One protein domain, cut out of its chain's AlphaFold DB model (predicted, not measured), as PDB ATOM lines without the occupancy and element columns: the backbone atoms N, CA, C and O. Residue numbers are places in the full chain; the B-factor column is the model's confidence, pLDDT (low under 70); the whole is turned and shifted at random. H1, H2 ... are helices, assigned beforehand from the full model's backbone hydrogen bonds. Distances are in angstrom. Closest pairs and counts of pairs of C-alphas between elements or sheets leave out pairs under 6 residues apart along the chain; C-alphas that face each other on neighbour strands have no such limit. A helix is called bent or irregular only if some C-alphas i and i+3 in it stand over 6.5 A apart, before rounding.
ATOM      1  N   ILE A 645     266.053 244.323 184.978       59.38
ATOM      2  CA  ILE A 645     265.117 244.755 186.026       59.38
ATOM      3  C   ILE A 645     263.675 244.541 185.556       59.38
ATOM      4  O   ILE A 645     262.827 244.102 186.327       59.38
ATOM      5  N   HIS A 646     263.434 244.710 184.255       61.47
ATOM      6  CA  HIS A 646     262.140 244.507 183.626       61.47
ATOM      7  C   HIS A 646     261.515 243.121 183.830       61.47
ATOM      8  O   HIS A 646     260.314 243.030 184.063       61.47
ATOM      9  N   VAL A 647     262.295 242.034 183.802       63.66
ATOM     10  CA  VAL A 647     261.755 240.671 183.987       63.66
ATOM     11  C   VAL A 647     261.293 240.454 185.428       63.66
ATOM     12  O   VAL A 647     260.269 239.816 185.665       63.66
ATOM     13  N   GLN A 648     262.023 241.008 186.393       64.31
ATOM     14  CA  GLN A 648     261.700 240.863 187.812       64.31
ATOM     15  C   GLN A 648     260.574 241.810 188.226       64.31
ATOM     16  O   GLN A 648     259.642 241.383 188.905       64.31
ATOM     17  N   VAL A 649     260.588 243.052 187.730       69.56
ATOM     18  CA  VAL A 649     259.462 243.984 187.874       69.56
ATOM     19  C   VAL A 649     258.199 243.358 187.293       69.56
ATOM     20  O   VAL A 649     257.186 243.334 187.975       69.56
ATOM     21  N   ARG A 650     258.258 242.730 186.112       70.75
ATOM     22  CA  ARG A 650     257.117 242.021 185.507       70.75
ATOM     23  C   ARG A 650     256.567 240.884 186.380       70.75
ATOM     24  O   ARG A 650     255.354 240.690 186.421       70.75
ATOM     25  N   ARG A 651     257.433 240.141 187.081       71.25
ATOM     26  CA  ARG A 651     257.027 239.067 188.009       71.25
ATOM     27  C   ARG A 651     256.361 239.603 189.276       71.25
ATOM     28  O   ARG A 651     255.413 239.002 189.761       71.25
ATOM     29  N   ILE A 652     256.854 240.728 189.787       73.50
ATOM     30  CA  ILE A 652     256.437 241.312 191.068       73.50
ATOM     31  C   ILE A 652     255.225 242.247 190.921       73.50
ATOM     32  O   ILE A 652     254.392 242.333 191.821       73.50
ATOM     33  N   LEU A 653     255.099 242.928 189.779       78.69
ATOM     34  CA  LEU A 653     254.105 243.977 189.550       78.69
ATOM     35  C   LEU A 653     252.670 243.475 189.735       78.69
ATOM     36  O   LEU A 653     251.846 244.194 190.287       78.69
ATOM     37  N   LYS A 654     252.375 242.234 189.330       78.25
ATOM     38  CA  LYS A 654     251.050 241.634 189.527       78.25
ATOM     39  C   LYS A 654     250.700 241.508 191.010       78.25
ATOM     40  O   LYS A 654     249.665 242.019 191.414       78.25
ATOM     41  N   ALA A 655     251.579 240.899 191.809       76.50
ATOM     42  CA  ALA A 655     251.360 240.725 193.245       76.50
ATOM     43  C   ALA A 655     251.222 242.080 193.959       76.50
ATOM     44  O   ALA A 655     250.306 242.271 194.746       76.50
ATOM     45  N   LEU A 656     252.050 243.065 193.595       75.62
ATOM     46  CA  LEU A 656     251.947 244.424 194.135       75.62
ATOM     47  C   LEU A 656     250.622 245.115 193.813       75.62
ATOM     48  O   LEU A 656     250.107 245.860 194.641       75.62
ATOM     49  N   LEU A 657     250.082 244.908 192.612       77.69
ATOM     50  CA  LEU A 657     248.794 245.477 192.220       77.69
ATOM     51  C   LEU A 657     247.615 244.738 192.868       77.69
ATOM     52  O   LEU A 657     246.605 245.365 193.183       77.69
ATOM     53  N   GLU A 658     247.748 243.433 193.101       76.69
ATOM     54  CA  GLU A 658     246.799 242.654 193.904       76.69
ATOM     55  C   GLU A 658     246.793 243.135 195.363       76.69
ATOM     56  O   GLU A 658     245.721 243.372 195.924       76.69
ATOM     57  N   ASP A 659     247.974 243.369 195.944       76.88
ATOM     58  CA  ASP A 659     248.146 243.917 197.291       76.88
ATOM     59  C   ASP A 659     247.614 245.351 197.390       76.88
ATOM     60  O   ASP A 659     246.881 245.677 198.325       76.88
ATOM     61  N   LEU A 660     247.893 246.193 196.391       76.38
ATOM     62  CA  LEU A 660     247.368 247.556 196.303       76.38
ATOM     63  C   LEU A 660     245.831 247.574 196.292       76.38
ATOM     64  O   LEU A 660     245.223 248.424 196.943       76.38
ATOM     65  N   GLY A 661     245.204 246.627 195.590       68.12
ATOM     66  CA  GLY A 661     243.750 246.474 195.542       68.12
ATOM     67  C   GLY A 661     243.138 245.733 196.740       68.12
ATOM     68  O   GLY A 661     241.915 245.561 196.783       68.12
ATOM     69  N   SER A 662     243.954 245.251 197.684       72.00
ATOM     70  CA  SER A 662     243.498 244.473 198.837       72.00
ATOM     71  C   SER A 662     242.537 245.270 199.724       72.00
ATOM     72  O   SER A 662     242.686 246.472 199.926       72.00
ATOM     73  N   HIS A 663     241.566 244.582 200.331       66.88
ATOM     74  CA  HIS A 663     240.660 245.176 201.323       66.88
ATOM     75  C   HIS A 663     241.353 245.512 202.656       66.88
ATOM     76  O   HIS A 663     240.772 246.190 203.499       66.88
ATOM     77  N   SER A 664     242.580 245.027 202.871       69.19
ATOM     78  CA  SER A 664     243.379 245.374 204.046       69.19
ATOM     79  C   SER A 664     244.131 246.681 203.812       69.19
ATOM     80  O   SER A 664     245.024 246.736 202.967       69.19
ATOM     81  N   PHE A 665     243.830 247.706 204.614       58.81
ATOM     82  CA  PHE A 665     244.506 249.007 204.552       58.81
ATOM     83  C   PHE A 665     246.030 248.885 204.687       58.81
ATOM     84  O   PHE A 665     246.766 249.545 203.965       58.81
ATOM     85  N   VAL A 666     246.518 247.997 205.562       57.72
ATOM     86  CA  VAL A 666     247.962 247.787 205.776       57.72
ATOM     87  C   VAL A 666     248.632 247.200 204.531       57.72
ATOM     88  O   VAL A 666     249.720 247.632 204.163       57.72
ATOM     89  N   ILE A 667     247.976 246.240 203.873       64.75
ATOM     90  CA  ILE A 667     248.498 245.585 202.664       64.75
ATOM     91  C   ILE A 667     248.444 246.555 201.481       64.75
ATOM     92  O   ILE A 667     249.437 246.716 200.781       64.75
ATOM     93  N   SER A 668     247.331 247.276 201.330       65.44
ATOM     94  CA  SER A 668     247.169 248.301 200.298       65.44
ATOM     95  C   SER A 668     248.188 249.438 200.455       65.44
ATOM     96  O   SER A 668     248.839 249.820 199.484       65.44
ATOM     97  N   LEU A 669     248.427 249.919 201.681       66.38
ATOM     98  CA  LEU A 669     249.426 250.954 201.969       66.38
ATOM     99  C   LEU A 669     250.865 250.464 201.732       66.38
ATOM    100  O   LEU A 669     251.689 251.222 201.213       66.38
ATOM    101  N   ALA A 670     251.174 249.210 202.083       63.44
ATOM    102  CA  ALA A 670     252.475 248.593 201.818       63.44
ATOM    103  C   ALA A 670     252.720 248.401 200.312       63.44
ATOM    104  O   ALA A 670     253.795 248.759 199.817       63.44
ATOM    105  N   GLY A 671     251.710 247.921 199.579       70.81
ATOM    106  CA  GLY A 671     251.725 247.809 198.123       70.81
ATOM    107  C   GLY A 671     251.908 249.174 197.461       70.81
ATOM    108  O   GLY A 671     252.775 249.334 196.603       70.81
ATOM    109  N   HIS A 672     251.192 250.199 197.939       71.50
ATOM    110  CA  HIS A 672     251.322 251.577 197.466       71.50
ATOM    111  C   HIS A 672     252.713 252.158 197.726       71.50
ATOM    112  O   HIS A 672     253.338 252.684 196.811       71.50
ATOM    113  N   SER A 673     253.237 252.025 198.945       64.75
ATOM    114  CA  SER A 673     254.575 252.514 199.297       64.75
ATOM    115  C   SER A 673     255.669 251.805 198.502       64.75
ATOM    116  O   SER A 673     256.646 252.430 198.100       64.75
ATOM    117  N   THR A 674     255.497 250.513 198.217       69.06
ATOM    118  CA  THR A 674     256.467 249.741 197.427       69.06
ATOM    119  C   THR A 674     256.394 250.087 195.945       69.06
ATOM    120  O   THR A 674     257.435 250.211 195.306       69.06
ATOM    121  N   LEU A 675     255.194 250.326 195.407       69.62
ATOM    122  CA  LEU A 675     255.013 250.870 194.059       69.62
ATOM    123  C   LEU A 675     255.546 252.300 193.940       69.62
ATOM    124  O   LEU A 675     256.168 252.615 192.932       69.62
ATOM    125  N   SER A 676     255.374 253.138 194.965       66.56
ATOM    126  CA  SER A 676     255.947 254.489 195.026       66.56
ATOM    127  C   SER A 676     257.476 254.457 195.125       66.56
ATOM    128  O   SER A 676     258.155 255.275 194.520       66.56
ATOM    129  N   LEU A 677     258.046 253.480 195.834       63.41
ATOM    130  CA  LEU A 677     259.494 253.284 195.881       63.41
ATOM    131  C   LEU A 677     260.034 252.775 194.533       63.41
ATOM    132  O   LEU A 677     261.074 253.228 194.071       63.41
ATOM    133  N   LEU A 678     259.332 251.832 193.896       65.06
ATOM    134  CA  LEU A 678     259.631 251.377 192.533       65.06
ATOM    135  C   LEU A 678     259.562 252.531 191.537       65.06
ATOM    136  O   LEU A 678     260.408 252.624 190.658       65.06
ATOM    137  N   HIS A 679     258.588 253.416 191.710       69.25
ATOM    138  CA  HIS A 679     258.433 254.655 190.968       69.25
ATOM    139  C   HIS A 679     259.632 255.588 191.123       69.25
ATOM    140  O   HIS A 679     260.225 255.990 190.124       69.25
ATOM    141  N   ASP A 680     260.044 255.860 192.360       61.22
ATOM    142  CA  ASP A 680     261.198 256.718 192.634       61.22
ATOM    143  C   ASP A 680     262.497 256.132 192.047       61.22
ATOM    144  O   ASP A 680     263.446 256.864 191.765       61.22
ATOM    145  N   LEU A 681     262.537 254.810 191.836       59.09
ATOM    146  CA  LEU A 681     263.659 254.094 191.232       59.09
ATOM    147  C   LEU A 681     263.582 253.969 189.698       59.09
ATOM    148  O   LEU A 681     264.634 253.832 189.077       59.09
ATOM    149  N   LEU A 682     262.387 253.965 189.087       60.81
ATOM    150  CA  LEU A 682     262.169 253.536 187.691       60.81
ATOM    151  C   LEU A 682     261.328 254.493 186.813       60.81
ATOM    152  O   LEU A 682     261.120 254.140 185.656       60.81
ATOM    153  N   VAL A 683     260.936 255.690 187.295       58.97
ATOM    154  CA  VAL A 683     260.072 256.725 186.637       58.97
ATOM    155  C   VAL A 683     258.560 256.585 186.972       58.97
ATOM    156  O   VAL A 683     258.143 255.577 187.541       58.97
ATOM    157  N   GLU A 684     257.751 257.629 186.688       61.50
ATOM    158  CA  GLU A 684     256.305 257.817 186.986       61.50
ATOM    159  C   GLU A 684     255.457 256.524 187.025       61.50
ATOM    160  O   GLU A 684     255.529 255.726 186.098       61.50
ATOM    161  N   VAL A 685     254.606 256.305 188.050       59.50
ATOM    162  CA  VAL A 685     253.811 255.055 188.212       59.50
ATOM    163  C   VAL A 685     252.945 254.806 186.974       59.50
ATOM    164  O   VAL A 685     252.826 253.679 186.497       59.50
ATOM    165  N   SER A 686     252.391 255.883 186.418       62.69
ATOM    166  CA  SER A 686     251.686 255.943 185.136       62.69
ATOM    167  C   SER A 686     252.530 255.432 183.969       62.69
ATOM    168  O   SER A 686     252.022 254.697 183.125       62.69
ATOM    169  N   SER A 687     253.807 255.810 183.919       68.25
ATOM    170  CA  SER A 687     254.758 255.387 182.885       68.25
ATOM    171  C   SER A 687     255.213 253.939 183.077       68.25
ATOM    172  O   SER A 687     255.333 253.201 182.101       68.25
ATOM    173  N   LEU A 688     255.372 253.490 184.328       71.81
ATOM    174  CA  LEU A 688     255.692 252.107 184.658       71.81
ATOM    175  C   LEU A 688     254.542 251.192 184.229       71.81
ATOM    176  O   LEU A 688     254.758 250.239 183.488       71.81
ATOM    177  N   LEU A 689     253.307 251.514 184.625       75.25
ATOM    178  CA  LEU A 689     252.128 250.752 184.218       75.25
ATOM    179  C   LEU A 689     251.905 250.793 182.705       75.25
ATOM    180  O   LEU A 689     251.553 249.761 182.144       75.25
ATOM    181  N   ALA A 690     252.167 251.921 182.037       76.00
ATOM    182  CA  ALA A 690     252.135 252.003 180.576       76.00
ATOM    183  C   ALA A 690     253.184 251.086 179.923       76.00
ATOM    184  O   ALA A 690     252.861 250.344 178.998       76.00
ATOM    185  N   SER A 691     254.407 251.051 180.460       76.25
ATOM    186  CA  SER A 691     255.512 250.212 179.966       76.25
ATOM    187  C   SER A 691     255.245 248.707 180.103       76.25
ATOM    188  O   SER A 691     255.852 247.906 179.393       76.25
ATOM    189  N   TYR A 692     254.338 248.307 181.002       79.00
ATOM    190  CA  TYR A 692     253.897 246.915 181.175       79.00
ATOM    191  C   TYR A 692     252.421 246.695 180.829       79.00
ATOM    192  O   TYR A 692     251.892 245.618 181.121       79.00
ATOM    193  N   ALA A 693     251.757 247.676 180.212       78.06
ATOM    194  CA  ALA A 693     250.321 247.629 179.963       78.06
ATOM    195  C   ALA A 693     249.964 246.404 179.121       78.06
ATOM    196  O   ALA A 693     249.109 245.628 179.530       78.06
ATOM    197  N   ASP A 694     250.692 246.157 178.030       74.31
ATOM    198  CA  ASP A 694     250.455 245.018 177.134       74.31
ATOM    199  C   ASP A 694     250.556 243.666 177.855       74.31
ATOM    200  O   ASP A 694     249.754 242.760 177.624       74.31
ATOM    201  N   TYR A 695     251.504 243.536 178.790       79.44
ATOM    202  CA  TYR A 695     251.645 242.321 179.586       79.44
ATOM    203  C   TYR A 695     250.481 242.130 180.556       79.44
ATOM    204  O   TYR A 695     249.899 241.044 180.612       79.44
ATOM    205  N   LEU A 696     250.141 243.182 181.305       79.44
ATOM    206  CA  LEU A 696     248.996 243.155 182.206       79.44
ATOM    207  C   LEU A 696     247.708 242.884 181.408       79.44
ATOM    208  O   LEU A 696     246.819 242.214 181.923       79.44
ATOM    209  N   ALA A 697     247.614 243.348 180.151       79.06
ATOM    210  CA  ALA A 697     246.408 243.232 179.325       79.06
ATOM    211  C   ALA A 697     246.233 241.793 178.914       79.06
ATOM    212  O   ALA A 697     245.147 241.240 179.068       79.06
ATOM    213  N   GLY A 698     247.327 241.198 178.433       79.06
ATOM    214  CA  GLY A 698     247.394 239.792 178.091       79.06
ATOM    215  C   GLY A 698     246.948 238.923 179.261       79.06
ATOM    216  O   GLY A 698     246.020 238.142 179.094       79.06
ATOM    217  N   ASP A 699     247.537 239.098 180.448       80.44
ATOM    218  CA  ASP A 699     247.234 238.252 181.613       80.44
ATOM    219  C   ASP A 699     245.803 238.461 182.147       80.44
ATOM    220  O   ASP A 699     245.071 237.498 182.379       80.44
ATOM    221  N   VAL A 700     245.353 239.714 182.273       82.06
ATOM    222  CA  VAL A 700     243.996 240.048 182.743       82.06
ATOM    223  C   VAL A 700     242.932 239.589 181.748       82.06
ATOM    224  O   VAL A 700     241.952 238.954 182.143       82.06
ATOM    225  N   CYS A 701     243.104 239.865 180.454       81.25
ATOM    226  CA  CYS A 701     242.160 239.424 179.428       81.25
ATOM    227  C   CYS A 701     242.165 237.902 179.287       81.25
ATOM    228  O   CYS A 701     241.110 237.316 179.046       81.25
ATOM    229  N   PHE A 702     243.320 237.256 179.460       80.62
ATOM    230  CA  PHE A 702     243.419 235.803 179.474       80.62
ATOM    231  C   PHE A 702     242.646 235.210 180.655       80.62
ATOM    232  O   PHE A 702     241.820 234.327 180.449       80.62
ATOM    233  N   GLN A 703     242.817 235.738 181.870       80.62
ATOM    234  CA  GLN A 703     242.057 235.289 183.043       80.62
ATOM    235  C   GLN A 703     240.552 235.541 182.902       80.62
ATOM    236  O   GLN A 703     239.755 234.680 183.265       80.62
ATOM    237  N   LEU A 704     240.149 236.677 182.325       79.31
ATOM    238  CA  LEU A 704     238.740 236.980 182.061       79.31
ATOM    239  C   LEU A 704     238.120 236.054 181.003       79.31
ATOM    240  O   LEU A 704     236.947 235.711 181.118       79.31
ATOM    241  N   ARG A 705     238.879 235.649 179.974       77.69
ATOM    242  CA  ARG A 705     238.378 234.808 178.869       77.69
ATOM    243  C   ARG A 705     238.479 233.307 179.134       77.69
ATOM    244  O   ARG A 705     237.634 232.561 178.654       77.69
ATOM    245  N   PHE A 706     239.510 232.868 179.853       73.75
ATOM    246  CA  PHE A 706     239.889 231.455 179.974       73.75
ATOM    247  C   PHE A 706     239.995 230.960 181.422       73.75
ATOM    248  O   PHE A 706     240.288 229.786 181.637       73.75
ATOM    249  N   GLY A 707     239.757 231.815 182.420       65.12
ATOM    250  CA  GLY A 707     239.982 231.523 183.840       65.12
ATOM    251  C   GLY A 707     239.124 230.416 184.465       65.12
ATOM    252  O   GLY A 707     239.181 230.235 185.669       65.12
ATOM    253  N   SER A 708     238.363 229.631 183.705       53.16
ATOM    254  CA  SER A 708     237.466 228.581 184.212       53.16
ATOM    255  C   SER A 708     238.154 227.352 184.839       53.16
ATOM    256  O   SER A 708     237.472 226.384 185.168       53.16
ATOM    257  N   VAL A 709     239.480 227.339 185.010       45.66
ATOM    258  CA  VAL A 709     240.228 226.170 185.507       45.66
ATOM    259  C   VAL A 709     240.833 226.475 186.884       45.66
ATOM    260  O   VAL A 709     241.945 226.981 186.976       45.66
ATOM    261  N   GLY A 710     240.089 226.151 187.951       48.81
ATOM    262  CA  GLY A 710     240.610 226.095 189.331       48.81
ATOM    263  C   GLY A 710     240.028 227.089 190.344       48.81
ATOM    264  O   GLY A 710     240.767 227.577 191.191       48.81
ATOM    265  N   LEU A 711     238.733 227.410 190.272       47.19
ATOM    266  CA  LEU A 711     238.096 228.440 191.105       47.19
ATOM    267  C   LEU A 711     236.941 227.871 191.933       47.19
ATOM    268  O   LEU A 711     236.321 226.893 191.518       47.19
ATOM    269  N   ASP A 712     236.655 228.505 193.077       55.97
ATOM    270  CA  ASP A 712     235.450 228.294 193.898       55.97
ATOM    271  C   ASP A 712     234.178 228.281 193.026       55.97
ATOM    272  O   ASP A 712     234.214 228.799 191.911       55.97
ATOM    273  N   ASP A 713     233.039 227.779 193.532       54.81
ATOM    274  CA  ASP A 713     231.734 227.574 192.839       54.81
ATOM    275  C   ASP A 713     231.214 228.732 191.940       54.81
ATOM    276  O   ASP A 713     230.208 228.589 191.245       54.81
ATOM    277  N   ARG A 714     231.870 229.898 191.939       57.19
ATOM    278  CA  ARG A 714     231.585 231.078 191.111       57.19
ATOM    279  C   ARG A 714     232.576 231.345 189.969       57.19
ATOM    280  O   ARG A 714     232.370 232.313 189.245       57.19
ATOM    281  N   GLY A 715     233.634 230.549 189.793       59.69
ATOM    282  CA  GLY A 715     234.505 230.619 188.614       59.69
ATOM    283  C   GLY A 715     235.346 231.897 188.463       59.69
ATOM    284  O   GLY A 715     235.743 232.205 187.343       59.69
ATOM    285  N   ILE A 716     235.607 232.666 189.536       66.12
ATOM    286  CA  ILE A 716     236.383 233.929 189.479       66.12
ATOM    287  C   ILE A 716     237.521 233.930 190.509       66.12
ATOM    288  O   ILE A 716     237.287 233.653 191.683       66.12
ATOM    289  N   HIS A 717     238.739 234.287 190.076       74.06
ATOM    290  CA  HIS A 717     239.908 234.400 190.953       74.06
ATOM    291  C   HIS A 717     239.739 235.571 191.933       74.06
ATOM    292  O   HIS A 717     239.460 236.688 191.487       74.06
ATOM    293  N   PRO A 718     239.910 235.365 193.252       73.69
ATOM    294  CA  PRO A 718     239.625 236.388 194.260       73.69
ATOM    295  C   PRO A 718     240.510 237.640 194.140       73.69
ATOM    296  O   PRO A 718     240.101 238.711 194.581       73.69
ATOM    297  N   SER A 719     241.686 237.539 193.507       77.06
ATOM    298  CA  SER A 719     242.600 238.676 193.298       77.06
ATOM    299  C   SER A 719     242.271 239.544 192.074       77.06
ATOM    300  O   SER A 719     242.751 240.674 191.973       77.06
ATOM    301  N   LEU A 720     241.424 239.063 191.154       82.00
ATOM    302  CA  LEU A 720     241.158 239.746 189.886       82.00
ATOM    303  C   LEU A 720     240.393 241.077 190.054       82.00
ATOM    304  O   LEU A 720     240.787 242.060 189.423       82.00
ATOM    305  N   PRO A 721     239.340 241.178 190.896       81.50
ATOM    306  CA  PRO A 721     238.657 242.457 191.104       81.50
ATOM    307  C   PRO A 721     239.544 243.543 191.752       81.50
ATOM    308  O   PRO A 721     239.537 244.664 191.238       81.50
ATOM    309  N   PRO A 722     240.331 243.250 192.812       73.88
ATOM    310  CA  PRO A 722     241.377 244.136 193.338       73.88
ATOM    311  C   PRO A 722     242.357 244.646 192.276       73.88
ATOM    312  O   PRO A 722     242.538 245.855 192.135       73.88
ATOM    313  N   LEU A 723     242.928 243.727 191.489       82.69
ATOM    314  CA  LEU A 723     243.905 244.023 190.441       82.69
ATOM    315  C   LEU A 723     243.327 244.979 189.388       82.69
ATOM    316  O   LEU A 723     243.938 245.993 189.052       82.69
ATOM    317  N   LEU A 724     242.119 244.690 188.898       83.19
ATOM    318  CA  LEU A 724     241.416 245.537 187.932       83.19
ATOM    319  C   LEU A 724     241.083 246.918 188.503       83.19
ATOM    320  O   LEU A 724     241.215 247.919 187.799       83.19
ATOM    321  N   GLY A 725     240.679 246.987 189.773       81.25
ATOM    322  CA  GLY A 725     240.436 248.251 190.464       81.25
ATOM    323  C   GLY A 725     241.690 249.125 190.521       81.25
ATOM    324  O   GLY A 725     241.638 250.290 190.125       81.25
ATOM    325  N   ALA A 726     242.816 248.543 190.936       77.81
ATOM    326  CA  ALA A 726     244.105 249.225 191.016       77.81
ATOM    327  C   ALA A 726     244.590 249.717 189.641       77.81
ATOM    328  O   ALA A 726     244.949 250.887 189.489       77.81
ATOM    329  N   VAL A 727     244.537 248.862 188.613       83.38
ATOM    330  CA  VAL A 727     244.956 249.226 187.248       83.38
ATOM    331  C   VAL A 727     244.118 250.381 186.699       83.38
ATOM    332  O   VAL A 727     244.667 251.332 186.152       83.38
ATOM    333  N   VAL A 728     242.796 250.347 186.881       83.69
ATOM    334  CA  VAL A 728     241.898 251.405 186.396       83.69
ATOM    335  C   VAL A 728     242.106 252.725 187.144       83.69
ATOM    336  O   VAL A 728     242.083 253.789 186.524       83.69
ATOM    337  N   GLN A 729     242.326 252.682 188.461       80.88
ATOM    338  CA  GLN A 729     242.561 253.886 189.267       80.88
ATOM    339  C   GLN A 729     243.865 254.598 188.887       80.88
ATOM    340  O   GLN A 729     243.896 255.831 188.837       80.88
ATOM    341  N   HIS A 730     244.914 253.834 188.573       77.81
ATOM    342  CA  HIS A 730     246.243 254.363 188.264       77.81
ATOM    343  C   HIS A 730     246.552 254.472 186.760       77.81
ATOM    344  O   HIS A 730     247.636 254.927 186.397       77.81
ATOM    345  N   ALA A 731     245.606 254.129 185.879       79.75
ATOM    346  CA  ALA A 731     245.811 254.171 184.435       79.75
ATOM    347  C   ALA A 731     246.146 255.582 183.921       79.75
ATOM    348  O   ALA A 731     245.451 256.562 184.230       79.75
ATOM    349  N   SER A 732     247.199 255.682 183.113       80.12
ATOM    350  CA  SER A 732     247.552 256.884 182.352       80.12
ATOM    351  C   SER A 732     246.815 256.927 181.008       80.12
ATOM    352  O   SER A 732     246.116 255.985 180.635       80.12
ATOM    353  N   LEU A 733     246.961 258.026 180.260       75.69
ATOM    354  CA  LEU A 733     246.371 258.155 178.923       75.69
ATOM    355  C   LEU A 733     246.910 257.093 177.950       75.69
ATOM    356  O   LEU A 733     246.147 256.586 177.127       75.69
ATOM    357  N   ASP A 734     248.168 256.690 178.101       77.50
ATOM    358  CA  ASP A 734     248.802 255.670 177.256       77.50
ATOM    359  C   ASP A 734     248.196 254.274 177.476       77.50
ATOM    360  O   ASP A 734     248.229 253.432 176.586       77.50
ATOM    361  N   MET A 735     247.534 254.052 178.620       79.19
ATOM    362  CA  MET A 735     246.800 252.816 178.923       79.19
ATOM    363  C   MET A 735     245.367 252.800 178.367       79.19
ATOM    364  O   MET A 735     244.619 251.853 178.603       79.19
ATOM    365  N   THR A 736     244.940 253.825 177.623       81.06
ATOM    366  CA  THR A 736     243.580 253.876 177.052       81.06
ATOM    367  C   THR A 736     243.252 252.665 176.160       81.06
ATOM    368  O   THR A 736     242.164 252.112 176.337       81.06
ATOM    369  N   PRO A 737     244.134 252.197 175.250       80.12
ATOM    370  CA  PRO A 737     243.865 251.003 174.440       80.12
ATOM    371  C   PRO A 737     243.627 249.755 175.303       80.12
ATOM    372  O   PRO A 737     242.650 249.040 175.100       80.12
ATOM    373  N   PHE A 738     244.436 249.577 176.350       81.06
ATOM    374  CA  PHE A 738     244.281 248.504 177.333       81.06
ATOM    375  C   PHE A 738     242.920 248.557 178.042       81.06
ATOM    376  O   PHE A 738     242.247 247.539 178.199       81.06
ATOM    377  N   LEU A 739     242.490 249.748 178.475       83.12
ATOM    378  CA  LEU A 739     241.210 249.912 179.168       83.12
ATOM    379  C   LEU A 739     240.034 249.540 178.257       83.12
ATOM    380  O   LEU A 739     239.036 249.001 178.736       83.12
ATOM    381  N   VAL A 740     240.157 249.784 176.949       82.44
ATOM    382  CA  VAL A 740     239.165 249.362 175.952       82.44
ATOM    383  C   VAL A 740     239.104 247.839 175.854       82.44
ATOM    384  O   VAL A 740     238.003 247.289 175.857       82.44
ATOM    385  N   ASP A 741     240.248 247.154 175.844       81.38
ATOM    386  CA  ASP A 741     240.306 245.688 175.798       81.38
ATOM    387  C   ASP A 741     239.731 245.041 177.063       81.38
ATOM    388  O   ASP A 741     238.973 244.073 176.968       81.38
ATOM    389  N   VAL A 742     240.001 245.615 178.241       82.50
ATOM    390  CA  VAL A 742     239.415 245.174 179.517       82.50
ATOM    391  C   VAL A 742     237.903 245.388 179.533       82.50
ATOM    392  O   VAL A 742     237.158 244.476 179.889       82.50
ATOM    393  N   VAL A 743     237.420 246.560 179.109       86.00
ATOM    394  CA  VAL A 743     235.977 246.833 179.000       86.00
ATOM    395  C   VAL A 743     235.327 245.863 178.019       86.00
ATOM    396  O   VAL A 743     234.288 245.286 178.329       86.00
ATOM    397  N   HIS A 744     235.945 245.632 176.862       83.75
ATOM    398  CA  HIS A 744     235.450 244.673 175.884       83.75
ATOM    399  C   HIS A 744     235.412 243.257 176.468       83.75
ATOM    400  O   HIS A 744     234.388 242.587 176.355       83.75
ATOM    401  N   ALA A 745     236.476 242.804 177.136       84.19
ATOM    402  CA  ALA A 745     236.529 241.498 177.791       84.19
ATOM    403  C   ALA A 745     235.419 241.347 178.845       84.19
ATOM    404  O   ALA A 745     234.667 240.382 178.787       84.19
ATOM    405  N   LEU A 746     235.237 242.338 179.726       84.31
ATOM    406  CA  LEU A 746     234.185 242.350 180.752       84.31
ATOM    407  C   LEU A 746     232.765 242.383 180.163       84.31
ATOM    408  O   LEU A 746     231.827 241.824 180.737       84.31
ATOM    409  N   LEU A 747     232.574 243.051 179.024       83.06
ATOM    410  CA  LEU A 747     231.279 243.115 178.347       83.06
ATOM    411  C   LEU A 747     230.961 241.846 177.550       83.06
ATOM    412  O   LEU A 747     229.777 241.535 177.406       83.06
ATOM    413  N   THR A 748     231.986 241.148 177.052       81.06
ATOM    414  CA  THR A 748     231.865 239.936 176.221       81.06
ATOM    415  C   THR A 748     231.929 238.634 177.005       81.06
ATOM    416  O   THR A 748     231.489 237.614 176.484       81.06
ATOM    417  N   THR A 749     232.392 238.647 178.257       79.75
ATOM    418  CA  THR A 749     232.219 237.511 179.169       79.75
ATOM    419  C   THR A 749     230.738 237.138 179.261       79.75
ATOM    420  O   THR A 749     229.920 237.975 179.657       79.75
ATOM    421  N   GLU A 750     230.406 235.895 178.885       63.34
ATOM    422  CA  GLU A 750     229.054 235.312 178.796       63.34
ATOM    423  C   GLU A 750     228.380 235.160 180.171       63.34
ATOM    424  O   GLU A 750     228.021 234.079 180.626       63.34
ATOM    425  N   THR A 751     228.190 236.274 180.864       62.75
ATOM    426  CA  THR A 751     227.366 236.361 182.064       62.75
ATOM    427  C   THR A 751     226.011 236.913 181.654       62.75
ATOM    428  O   THR A 751     225.926 237.939 180.964       62.75
ATOM    429  N   ARG A 752     224.929 236.229 182.049       62.25
ATOM    430  CA  ARG A 752     223.570 236.766 181.888       62.25
ATOM    431  C   ARG A 752     223.535 238.154 182.530       62.25
ATOM    432  O   ARG A 752     224.092 238.347 183.608       62.25
ATOM    433  N   LEU A 753     222.913 239.126 181.859       56.03
ATOM    434  CA  LEU A 753     222.888 240.530 182.301       56.03
ATOM    435  C   LEU A 753     222.402 240.694 183.754       56.03
ATOM    436  O   LEU A 753     222.898 241.573 184.454       56.03
ATOM    437  N   ASP A 754     221.519 239.804 184.211       56.50
ATOM    438  CA  ASP A 754     220.943 239.803 185.563       56.50
ATOM    439  C   ASP A 754     221.864 239.195 186.645       56.50
ATOM    440  O   ASP A 754     221.581 239.311 187.834       56.50
ATOM    441  N   GLU A 755     222.985 238.575 186.258       61.78
ATOM    442  CA  GLU A 755     223.927 237.874 187.150       61.78
ATOM    443  C   GLU A 755     225.319 238.523 187.175       61.78
ATOM    444  O   GLU A 755     226.255 237.990 187.778       61.78
ATOM    445  N   ARG A 756     225.488 239.686 186.530       70.06
ATOM    446  CA  ARG A 756     226.784 240.368 186.508       70.06
ATOM    447  C   ARG A 756     227.190 240.775 187.926       70.06
ATOM    448  O   ARG A 756     226.466 241.531 188.580       70.06
ATOM    449  N   PRO A 757     228.353 240.323 188.417       77.81
ATOM    450  CA  PRO A 757     228.757 240.625 189.774       77.81
ATOM    451  C   PRO A 757     229.040 242.126 189.925       77.81
ATOM    452  O   PRO A 757     229.614 242.766 189.044       77.81
ATOM    453  N   LEU A 758     228.645 242.692 191.070       77.88
ATOM    454  CA  LEU A 758     228.725 244.128 191.378       77.88
ATOM    455  C   LEU A 758     230.115 244.735 191.115       77.88
ATOM    456  O   LEU A 758     230.224 245.900 190.737       77.88
ATOM    457  N   TRP A 759     231.181 243.955 191.299       81.12
ATOM    458  CA  TRP A 759     232.545 244.410 191.048       81.12
ATOM    459  C   TRP A 759     232.804 244.716 189.563       81.12
ATOM    460  O   TRP A 759     233.516 245.673 189.283       81.12
ATOM    461  N   VAL A 760     232.178 244.001 188.617       84.19
ATOM    462  CA  VAL A 760     232.300 244.280 187.170       84.19
ATOM    463  C   VAL A 760     231.712 245.649 186.858       84.19
ATOM    464  O   VAL A 760     232.338 246.458 186.180       84.19
ATOM    465  N   LEU A 761     230.531 245.945 187.407       82.81
ATOM    466  CA  LEU A 761     229.900 247.257 187.251       82.81
ATOM    467  C   LEU A 761     230.746 248.370 187.879       82.81
ATOM    468  O   LEU A 761     230.846 249.449 187.301       82.81
ATOM    469  N   ARG A 762     231.394 248.104 189.021       80.00
ATOM    470  CA  ARG A 762     232.328 249.049 189.654       80.00
ATOM    471  C   ARG A 762     233.559 249.297 188.786       80.00
ATOM    472  O   ARG A 762     233.881 250.454 188.557       80.00
ATOM    473  N   VAL A 763     234.191 248.255 188.246       82.75
ATOM    474  CA  VAL A 763     235.352 248.390 187.348       82.75
ATOM    475  C   VAL A 763     234.972 249.153 186.076       82.75
ATOM    476  O   VAL A 763     235.690 250.071 185.679       82.75
ATOM    477  N   LEU A 764     233.814 248.857 185.470       85.31
ATOM    478  CA  LEU A 764     233.303 249.599 184.311       85.31
ATOM    479  C   LEU A 764     233.037 251.073 184.649       85.31
ATOM    480  O   LEU A 764     233.448 251.955 183.897       85.31
ATOM    481  N   ALA A 765     232.402 251.356 185.790       81.81
ATOM    482  CA  ALA A 765     232.148 252.722 186.244       81.81
ATOM    483  C   ALA A 765     233.452 253.489 186.510       81.81
ATOM    484  O   ALA A 765     233.603 254.613 186.033       81.81
ATOM    485  N   SER A 766     234.421 252.870 187.191       81.19
ATOM    486  CA  SER A 766     235.750 253.444 187.421       81.19
ATOM    487  C   SER A 766     236.498 253.684 186.110       81.19
ATOM    488  O   SER A 766     237.162 254.707 185.971       81.19
ATOM    489  N   THR A 767     236.338 252.804 185.116       82.31
ATOM    490  CA  THR A 767     236.965 252.968 183.796       82.31
ATOM    491  C   THR A 767     236.368 254.158 183.056       82.31
ATOM    492  O   THR A 767     237.101 255.007 182.555       82.31
ATOM    493  N   VAL A 768     235.037 254.285 183.049       82.25
ATOM    494  CA  VAL A 768     234.344 255.445 182.467       82.25
ATOM    495  C   VAL A 768     234.740 256.735 183.183       82.25
ATOM    496  O   VAL A 768     235.030 257.731 182.524       82.25
ATOM    497  N   GLN A 769     234.803 256.722 184.516       78.75
ATOM    498  CA  GLN A 769     235.212 257.877 185.315       78.75
ATOM    499  C   GLN A 769     236.656 258.287 185.011       78.75
ATOM    500  O   GLN A 769     236.930 259.476 184.839       78.75
ATOM    501  N   ARG A 770     237.576 257.322 184.895       79.88
ATOM    502  CA  ARG A 770     238.978 257.587 184.569       79.88
ATOM    503  C   ARG A 770     239.135 258.129 183.151       79.88
ATOM    504  O   ARG A 770     239.817 259.133 182.975       79.88
ATOM    505  N   LEU A 771     238.458 257.541 182.163       77.69
ATOM    506  CA  LEU A 771     238.452 258.049 180.787       77.69
ATOM    507  C   LEU A 771     237.872 259.467 180.719       77.69
ATOM    508  O   LEU A 771     238.446 260.332 180.066       77.69
ATOM    509  N   ALA A 772     236.779 259.738 181.437       77.50
ATOM    510  CA  ALA A 772     236.192 261.073 181.511       77.50
ATOM    511  C   ALA A 772     237.156 262.096 182.132       77.50
ATOM    512  O   ALA A 772     237.266 263.212 181.617       77.50
ATOM    513  N   LEU A 773     237.878 261.719 183.192       75.75
ATOM    514  CA  LEU A 773     238.912 262.555 183.804       75.75
ATOM    515  C   LEU A 773     240.040 262.842 182.808       75.75
ATOM    516  O   LEU A 773     240.358 264.002 182.581       75.75
ATOM    517  N   VAL A 774     240.580 261.811 182.156       71.50
ATOM    518  CA  VAL A 774     241.660 261.928 181.162       71.50
ATOM    519  C   VAL A 774     241.257 262.837 179.991       71.50
ATOM    520  O   VAL A 774     242.012 263.738 179.620       71.50
ATOM    521  N   ILE A 775     240.046 262.667 179.451       73.19
ATOM    522  CA  ILE A 775     239.494 263.527 178.390       73.19
ATOM    523  C   ILE A 775     239.357 264.972 178.879       73.19
ATOM    524  O   ILE A 775     239.656 265.911 178.143       73.19
ATOM    525  N   SER A 776     238.895 265.165 180.115       73.88
ATOM    526  CA  SER A 776     238.714 266.497 180.697       73.88
ATOM    527  C   SER A 776     240.054 267.199 180.898       73.88
ATOM    528  O   SER A 776     240.190 268.346 180.481       73.88
ATOM    529  N   THR A 777     241.063 266.508 181.435       74.56
ATOM    530  CA  THR A 777     242.424 267.038 181.590       74.56
ATOM    531  C   THR A 777     243.015 267.438 180.241       74.56
ATOM    532  O   THR A 777     243.487 268.560 180.103       74.56
ATOM    533  N   ARG A 778     242.878 266.602 179.199       72.88
ATOM    534  CA  ARG A 778     243.333 266.944 177.839       72.88
ATOM    535  C   ARG A 778     242.620 268.152 177.250       72.88
ATOM    536  O   ARG A 778     243.254 268.972 176.597       72.88
ATOM    537  N   ARG A 779     241.313 268.289 177.476       73.38
ATOM    538  CA  ARG A 779     240.559 269.472 177.034       73.38
ATOM    539  C   ARG A 779     241.013 270.737 177.755       73.38
ATOM    540  O   ARG A 779     241.038 271.789 177.131       73.38
ATOM    541  N   VAL A 780     241.379 270.637 179.031       74.56
ATOM    542  CA  VAL A 780     241.923 271.757 179.811       74.56
ATOM    543  C   VAL A 780     243.339 272.116 179.347       74.56
ATOM    544  O   VAL A 780     243.613 273.290 179.121       74.56
ATOM    545  N   GLU A 781     244.208 271.127 179.127       74.62
ATOM    546  CA  GLU A 781     245.552 271.328 178.562       74.62
ATOM    547  C   GLU A 781     245.490 271.961 177.165       74.62
ATOM    548  O   GLU A 781     246.177 272.944 176.898       74.62
ATOM    549  N   ALA A 782     244.619 271.443 176.290       71.38
ATOM    550  CA  ALA A 782     244.435 271.940 174.927       71.38
ATOM    551  C   ALA A 782     243.766 273.321 174.874       71.38
ATOM    552  O   ALA A 782     243.989 274.070 173.926       71.38
TER     553      ALA A 782
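Overview. This is residues 645 to 782 of the 1003 residues of the protein "Hypothetical protein" of Symbiodinium pilosum (UniProt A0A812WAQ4). The long helix H7 lies side by side with H5 and H6, and H4 packs along the other flank of H6, giving a loose bundle of four helices in which H4 and H6 run one way and H5 and H7 the other. A helical hairpin of H1 and H2 crosses the bundle at H5, which is nearest the middle of the domain, and the short H3 fills the corner between H2, H5 and H6. The printed part has 138 residues with seven named helices, H1 to H7 in chain order, and no named strand; its class is all helix. It is compact, with a radius of gyration of the C-alphas of 15.2 A and spans of 42 by 36 by 27 A.

Along the chain. H7, residues 758 to 782, is the longest helix at 35.9 A, from C-alpha 758 at (228.725, 244.128, 191.378) to C-alpha 782 at (244.435, 271.940, 174.927). H5 is residues 720 to 730, 15.6 A, and H6 residues 733 to 748, 23.4 A. H4 is residues 693 to 706, 19.2 A, and H3 residues 685 to 691, 9.7 A. H2 is residues 665 to 682, 24.8 A. H1 is residues 645 to 660, 20.7 A, with C-alpha 645 at (265.117, 244.755, 186.026). H1 has a kink of 40 degrees near residue 652 and is only just irregular, C-alphas 651 and 654 being 6.7 A apart; H6 is irregular, with C-alphas 734 and 737 7.4 A apart.

Arrangement. H7 touches H5 with residues 759 to 770 alone, at a shallow tilt of 12 degrees, the same way; the closest C-alphas are those of Val 728 and Thr 767, 5.8 A. H6 and H7 are a helical hairpin, with a shallow tilt of 29 degrees, opposite ways, and closest C-alphas Leu 733 and Val 774 at 6.4 A. H4 touches H6 at a shallow tilt of 4 degrees, the same way, Ala 697 and Phe 738 being closest by C-alpha at 6.0 A. H4 and H7 are apart. H1 touches H5 with residues 654 to 660 alone, about perpendicular at 75 degrees; the closest C-alphas, Glu 658 and Leu 723, are 4.7 A apart. H1 and H2 are a helical hairpin at a shallow tilt of 26 degrees, with closest C-alphas Leu 660 and Ser 668 at 4.1 A. H2 and H3 touch only at the corner, closest at the C-alphas of His 679 and Val 685, 5.4 A. H3 only just touches H6, with 3 pairs of C-alphas within 8 A, the closest being Ala 690 and Met 735 at 5.6 A. Each O i to N i+4 pair is within hydrogen-bond range in H2, H3, H4, H5 and H7, against 10 of 12 in H1 and 10 of 12 in H6.

Size, cuts and confidence. The C-alphas of Asp 713 and Ala 782, the two farthest apart, are 49.5 A from each other. The printed part has no cut. The link from H4 to H5, residues 707 to 719, is long. The mean pLDDT of the printed part is 72.9, and 45 residues are under 70, among them 673 to 687 and 707 to 716.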